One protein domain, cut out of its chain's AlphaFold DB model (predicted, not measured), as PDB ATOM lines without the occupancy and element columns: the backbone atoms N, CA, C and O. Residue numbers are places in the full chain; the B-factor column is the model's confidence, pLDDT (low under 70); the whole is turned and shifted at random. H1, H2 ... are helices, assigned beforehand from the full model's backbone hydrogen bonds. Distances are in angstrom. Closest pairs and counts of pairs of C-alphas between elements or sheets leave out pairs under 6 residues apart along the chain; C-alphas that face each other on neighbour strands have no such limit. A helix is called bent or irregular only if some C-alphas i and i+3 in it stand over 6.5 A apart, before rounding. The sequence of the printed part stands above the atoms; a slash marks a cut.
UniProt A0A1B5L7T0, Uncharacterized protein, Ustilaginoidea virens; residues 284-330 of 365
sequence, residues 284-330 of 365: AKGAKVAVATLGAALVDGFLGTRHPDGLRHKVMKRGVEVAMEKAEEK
ATOM      1  N   ALA A 284     -61.317 -11.179 -10.018       62.41
ATOM      2  CA  ALA A 284     -60.610 -10.287 -10.954       62.41
ATOM      3  C   ALA A 284     -61.505  -9.716 -12.080       62.41
ATOM      4  O   ALA A 284     -61.223  -8.647 -12.617       62.41
ATOM      5  N   LYS A 285     -62.602 -10.406 -12.427       66.19
ATOM      6  CA  LYS A 285     -63.621  -9.911 -13.366       66.19
ATOM      7  C   LYS A 285     -64.535  -8.845 -12.744       66.19
ATOM      8  O   LYS A 285     -64.734  -7.809 -13.365       66.19
ATOM      9  N   GLY A 286     -65.014  -9.045 -11.516       63.88
ATOM     10  CA  GLY A 286     -65.806  -8.053 -10.780       63.88
ATOM     11  C   GLY A 286     -65.012  -6.803 -10.420       63.88
ATOM     12  O   GLY A 286     -65.521  -5.700 -10.558       63.88
ATOM     13  N   ALA A 287     -63.734  -6.966 -10.063       69.69
ATOM     14  CA  ALA A 287     -62.834  -5.844  -9.815       69.69
ATOM     15  C   ALA A 287     -62.665  -4.966 -11.065       69.69
ATOM     16  O   ALA A 287     -62.726  -3.746 -10.971       69.69
ATOM     17  N   LYS A 288     -62.531  -5.566 -12.255       72.25
ATOM     18  CA  LYS A 288     -62.464  -4.810 -13.517       72.25
ATOM     19  C   LYS A 288     -63.761  -4.071 -13.825       72.25
ATOM     20  O   LYS A 288     -63.701  -2.920 -14.241       72.25
ATOM     21  N   VAL A 289     -64.913  -4.707 -13.606       75.88
ATOM     22  CA  VAL A 289     -66.214  -4.052 -13.799       75.88
ATOM     23  C   VAL A 289     -66.386  -2.909 -12.796       75.88
ATOM     24  O   VAL A 289     -66.715  -1.806 -13.203       75.88
ATOM     25  N   ALA A 290     -66.069  -3.116 -11.518       74.56
ATOM     26  CA  ALA A 290     -66.157  -2.081 -10.491       74.56
ATOM     27  C   ALA A 290     -65.210  -0.901 -10.756       74.56
ATOM     28  O   ALA A 290     -65.628   0.246 -10.630       74.56
ATOM     29  N   VAL A 291     -63.966  -1.156 -11.178       74.62
ATOM     30  CA  VAL A 291     -62.997  -0.105 -11.538       74.62
ATOM     31  C   VAL A 291     -63.437   0.648 -12.793       74.62
ATOM     32  O   VAL A 291     -63.322   1.869 -12.829       74.62
ATOM     33  N   ALA A 292     -63.988  -0.041 -13.798       80.00
ATOM     34  CA  ALA A 292     -64.545   0.612 -14.981       80.00
ATOM     35  C   ALA A 292     -65.749   1.498 -14.623       80.00
ATOM     36  O   ALA A 292     -65.818   2.638 -15.074       80.00
ATOM     37  N   THR A 293     -66.656   1.019 -13.768       76.62
ATOM     38  CA  THR A 293     -67.815   1.795 -13.303       76.62
ATOM     39  C   THR A 293     -67.389   2.983 -12.439       76.62
ATOM     40  O   THR A 293     -67.903   4.081 -12.622       76.62
ATOM     41  N   LEU A 294     -66.414   2.803 -11.542       74.75
ATOM     42  CA  LEU A 294     -65.860   3.880 -10.716       74.75
ATOM     43  C   LEU A 294     -65.134   4.928 -11.573       74.75
ATOM     44  O   LEU A 294     -65.302   6.125 -11.358       74.75
ATOM     45  N   GLY A 295     -64.367   4.487 -12.573       81.50
ATOM     46  CA  GLY A 295     -63.691   5.362 -13.529       81.50
ATOM     47  C   GLY A 295     -64.678   6.153 -14.385       81.50
ATOM     48  O   GLY A 295     -64.526   7.362 -14.530       81.50
ATOM     49  N   ALA A 296     -65.733   5.504 -14.884       78.00
ATOM     50  CA  ALA A 296     -66.801   6.168 -15.625       78.00
ATOM     51  C   ALA A 296     -67.553   7.178 -14.751       78.00
ATOM     52  O   ALA A 296     -67.774   8.296 -15.196       78.00
ATOM     53  N   ALA A 297     -67.874   6.836 -13.501       72.12
ATOM     54  CA  ALA A 297     -68.535   7.748 -12.569       72.12
ATOM     55  C   ALA A 297     -67.654   8.948 -12.182       72.12
ATOM     56  O   ALA A 297     -68.161  10.054 -12.027       72.12
ATOM     57  N   LEU A 298     -66.332   8.766 -12.062       74.44
ATOM     58  CA  LEU A 298     -65.397   9.873 -11.833       74.44
ATOM     59  C   LEU A 298     -65.287  10.787 -13.054       74.44
ATOM     60  O   LEU A 298     -65.327  12.005 -12.901       74.44
ATOM     61  N   VAL A 299     -65.183  10.226 -14.261       71.81
ATOM     62  CA  VAL A 299     -65.133  11.015 -15.502       71.81
ATOM     63  C   VAL A 299     -66.469  11.722 -15.757       71.81
ATOM     64  O   VAL A 299     -66.468  12.898 -16.112       71.81
ATOM     65  N   ASP A 300     -67.598  11.059 -15.501       69.50
ATOM     66  CA  ASP A 300     -68.947  11.619 -15.637       69.50
ATOM     67  C   ASP A 300     -69.243  12.676 -14.559       69.50
ATOM     68  O   ASP A 300     -69.767  13.745 -14.859       69.50
ATOM     69  N   GLY A 301     -68.786  12.469 -13.321       66.50
ATOM     70  CA  GLY A 301     -68.855  13.472 -12.255       66.50
ATOM     71  C   GLY A 301     -67.967  14.693 -12.523       66.50
ATOM     72  O   GLY A 301     -68.360  15.831 -12.249       66.50
ATOM     73  N   PHE A 302     -66.787  14.494 -13.120       63.28
ATOM     74  CA  PHE A 302     -65.865  15.582 -13.451       63.28
ATOM     75  C   PHE A 302     -66.299  16.384 -14.688       63.28
ATOM     76  O   PHE A 302     -66.110  17.602 -14.726       63.28
ATOM     77  N   LEU A 303     -66.922  15.743 -15.685       56.09
ATOM     78  CA  LEU A 303     -67.516  16.438 -16.835       56.09
ATOM     79  C   LEU A 303     -68.890  17.042 -16.510       56.09
ATOM     80  O   LEU A 303     -69.202  18.131 -16.993       56.09
ATOM     81  N   GLY A 304     -69.689  16.389 -15.667       53.81
ATOM     82  CA  GLY A 304     -71.022  16.847 -15.271       53.81
ATOM     83  C   GLY A 304     -70.997  18.113 -14.412       53.81
ATOM     84  O   GLY A 304     -71.847  18.987 -14.567       53.81
ATOM     85  N   THR A 305     -69.980  18.275 -13.564       54.72
ATOM     86  CA  THR A 305     -69.838  19.458 -12.692       54.72
ATOM     87  C   THR A 305     -69.280  20.693 -13.402       54.72
ATOM     88  O   THR A 305     -69.440  21.803 -12.897       54.72
ATOM     89  N   ARG A 306     -68.662  20.553 -14.586       58.25
ATOM     90  CA  ARG A 306     -68.159  21.709 -15.353       58.25
ATOM     91  C   ARG A 306     -69.232  22.452 -16.152       58.25
ATOM     92  O   ARG A 306     -68.983  23.582 -16.560       58.25
ATOM     93  N   HIS A 307     -70.419  21.870 -16.334       55.25
ATOM     94  CA  HIS A 307     -71.546  22.522 -17.005       55.25
ATOM     95  C   HIS A 307     -72.884  22.185 -16.325       55.25
ATOM     96  O   HIS A 307     -73.711  21.505 -16.937       55.25
ATOM     97  N   PRO A 308     -73.146  22.694 -15.102       56.00
ATOM     98  CA  PRO A 308     -74.407  22.446 -14.394       56.00
ATOM     99  C   PRO A 308     -75.657  22.919 -15.169       56.00
ATOM    100  O   PRO A 308     -76.757  22.452 -14.894       56.00
ATOM    101  N   ASP A 309     -75.484  23.766 -16.192       57.59
ATOM    102  CA  ASP A 309     -76.556  24.269 -17.066       57.59
ATOM    103  C   ASP A 309     -76.241  24.179 -18.572       57.59
ATOM    104  O   ASP A 309     -76.883  24.822 -19.408       57.59
ATOM    105  N   GLY A 310     -75.251  23.367 -18.957       63.50
ATOM    106  CA  GLY A 310     -74.957  23.158 -20.373       63.50
ATOM    107  C   GLY A 310     -76.170  22.560 -21.088       63.50
ATOM    108  O   GLY A 310     -76.765  21.600 -20.606       63.50
ATOM    109  N   LEU A 311     -76.519  23.072 -22.274       66.19
ATOM    110  CA  LEU A 311     -77.611  22.536 -23.108       66.19
ATOM    111  C   LEU A 311     -77.519  21.007 -23.293       66.19
ATOM    112  O   LEU A 311     -78.541  20.328 -23.333       66.19
ATOM    113  N   ARG A 312     -76.301  20.451 -23.306       66.50
ATOM    114  CA  ARG A 312     -76.045  19.001 -23.343       66.50
ATOM    115  C   ARG A 312     -76.562  18.260 -22.101       66.50
ATOM    116  O   ARG A 312     -77.106  17.174 -22.247       66.50
ATOM    117  N   HIS A 313     -76.471  18.851 -20.909       68.12
ATOM    118  CA  HIS A 313     -77.001  18.278 -19.667       68.12
ATOM    119  C   HIS A 313     -78.537  18.299 -19.641       68.12
ATOM    120  O   HIS A 313     -79.154  17.326 -19.218       68.12
ATOM    121  N   LYS A 314     -79.173  19.358 -20.172       71.62
ATOM    122  CA  LYS A 314     -80.639  19.413 -20.334       71.62
ATOM    123  C   LYS A 314     -81.145  18.362 -21.321       71.62
ATOM    124  O   LYS A 314     -82.120  17.682 -21.023       71.62
ATOM    125  N   VAL A 315     -80.465  18.188 -22.456       80.06
ATOM    126  CA  VAL A 315     -80.804  17.135 -23.430       80.06
ATOM    127  C   VAL A 315     -80.604  15.747 -22.827       80.06
ATOM    128  O   VAL A 315     -81.463  14.888 -22.989       80.06
ATOM    129  N   MET A 316     -79.521  15.531 -22.077       78.25
ATOM    130  CA  MET A 316     -79.257  14.242 -21.437       78.25
ATOM    131  C   MET A 316     -80.277  13.925 -20.334       78.25
ATOM    132  O   MET A 316     -80.816  12.827 -20.324       78.25
ATOM    133  N   LYS A 317     -80.629  14.890 -19.471       80.56
ATOM    134  CA  LYS A 317     -81.700  14.726 -18.472       80.56
ATOM    135  C   LYS A 317     -83.046  14.407 -19.116       80.56
ATOM    136  O   LYS A 317     -83.702  13.469 -18.685       80.56
ATOM    137  N   ARG A 318     -83.416  15.116 -20.190       83.75
ATOM    138  CA  ARG A 318     -84.633  14.808 -20.958       83.75
ATOM    139  C   ARG A 318     -84.579  13.422 -21.596       83.75
ATOM    140  O   ARG A 318     -85.577  12.717 -21.582       83.75
ATOM    141  N   GLY A 319     -83.425  13.010 -22.116       83.38
ATOM    142  CA  GLY A 319     -83.237  11.666 -22.661       83.38
ATOM    143  C   GLY A 319     -83.392  10.571 -21.604       83.38
ATOM    144  O   GLY A 319     -84.017   9.550 -21.875       83.38
ATOM    145  N   VAL A 320     -82.870  10.796 -20.395       83.06
ATOM    146  CA  VAL A 320     -82.994   9.862 -19.267       83.06
ATOM    147  C   VAL A 320     -84.429   9.806 -18.741       83.06
ATOM    148  O   VAL A 320     -84.932   8.708 -18.530       83.06
ATOM    149  N   GLU A 321     -85.113  10.946 -18.598       80.19
ATOM    150  CA  GLU A 321     -86.538  10.996 -18.228       80.19
ATOM    151  C   GLU A 321     -87.397  10.206 -19.224       80.19
ATOM    152  O   GLU A 321     -88.144   9.322 -18.817       80.19
ATOM    153  N   VAL A 322     -87.212  10.428 -20.531       84.69
ATOM    154  CA  VAL A 322     -87.948   9.704 -21.583       84.69
ATOM    155  C   VAL A 322     -87.616   8.207 -21.585       84.69
ATOM    156  O   VAL A 322     -88.485   7.371 -21.831       84.69
ATOM    157  N   ALA A 323     -86.364   7.833 -21.308       81.50
ATOM    158  CA  ALA A 323     -85.972   6.429 -21.218       81.50
ATOM    159  C   ALA A 323     -86.581   5.734 -19.990       81.50
ATOM    160  O   ALA A 323     -86.970   4.569 -20.088       81.50
ATOM    161  N   MET A 324     -86.681   6.434 -18.858       82.31
ATOM    162  CA  MET A 324     -87.313   5.917 -17.646       82.31
ATOM    163  C   MET A 324     -88.828   5.814 -17.785       82.31
ATOM    164  O   MET A 324     -89.373   4.762 -17.472       82.31
ATOM    165  N   GLU A 325     -89.489   6.822 -18.348       82.25
ATOM    166  CA  GLU A 325     -90.929   6.794 -18.630       82.25
ATOM    167  C   GLU A 325     -91.282   5.613 -19.551       82.25
ATOM    168  O   GLU A 325     -92.181   4.825 -19.266       82.25
ATOM    169  N   LYS A 326     -90.466   5.375 -20.586       76.12
ATOM    170  CA  LYS A 326     -90.623   4.220 -21.484       76.12
ATOM    171  C   LYS A 326     -90.291   2.873 -20.822       76.12
ATOM    172  O   LYS A 326     -90.781   1.829 -21.258       76.12
ATOM    173  N   ALA A 327     -89.439   2.864 -19.797       74.75
ATOM    174  CA  ALA A 327     -89.138   1.669 -19.009       74.75
ATOM    175  C   ALA A 327     -90.241   1.362 -17.981       74.75
ATOM    176  O   ALA A 327     -90.507   0.191 -17.706       74.75
ATOM    177  N   GLU A 328     -90.904   2.386 -17.447       73.00
ATOM    178  CA  GLU A 328     -92.061   2.259 -16.558       73.00
ATOM    179  C   GLU A 328     -93.306   1.812 -17.326       73.00
ATOM    180  O   GLU A 328     -94.003   0.900 -16.883       73.00
ATOM    181  N   GLU A 329     -93.508   2.311 -18.545       68.25
ATOM    182  CA  GLU A 329     -94.562   1.829 -19.443       68.25
ATOM    183  C   GLU A 329     -94.375   0.338 -19.794       68.25
ATOM    184  O   GLU A 329     -95.328  -0.443 -19.827       68.25
ATOM    185  N   LYS A 330     -93.118  -0.112 -19.927       59.34
ATOM    186  CA  LYS A 330     -92.781  -1.536 -20.090       59.34
ATOM    187  C   LYS A 330     -92.926  -2.380 -18.824       59.34
ATOM    188  O   LYS A 330     -92.994  -3.597 -18.949       59.34
TER     189      LYS A 330
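Overview. This is residues 284 to 330 of the 365 residues of an uncharacterized protein of Ustilaginoidea virens (UniProt A0A1B5L7T0). Two long helices, H1 and then H2, form an open V: the end of H1 and the start of H2 come near each other at its point, where a short link joins them, and the space between the two arms is empty. The V is flat, with spans of 36 by 33 by 9 A along its three main axes. The printed part has 47 residues with two named helices, no named strand, and the class all helix. It is only just loose, close to extended, with a radius of gyration of the C-alphas of 14.3 A.

Arrangement. H1, residues 284 to 304, and H2, residues 311 to 330, are close but not clearly touching, with 1 pair of C-alphas within 8 A. That closest pair, the C-alphas of Gly 304 and His 313, is 7.6 A apart. The helices run opposite ways at a steep tilt of 50 degrees, and their centres are 21.8 A apart. Residues 284 to 303 of H1 and residues 314 to 330 of H2 stand free, and so do residues 305 to 311. In H1 and H2 every O i to N i+4 pair is within hydrogen-bond range.

Along the chain. H1 begins with C-alpha 284 at (-60.610, -10.287, -10.954) and ends with C-alpha 304 at (-71.022, 16.847, -15.271), 29.4 A from first to last C-alpha. Six residues follow as a short link. H2 then runs 28.6 A from C-alpha 311 to C-alpha 330 at (-92.781, -1.536, -20.090). Neither helix is bent.

Size, cuts and confidence. The two C-alphas farthest apart, those of Ala 284 and Leu 311, are 38.9 A apart. The printed part has no cut and no long link. The mean pLDDT of the printed part is 71.2, and it is under 70 at residues 284 to 287, 300 to 313 and 329 to 330.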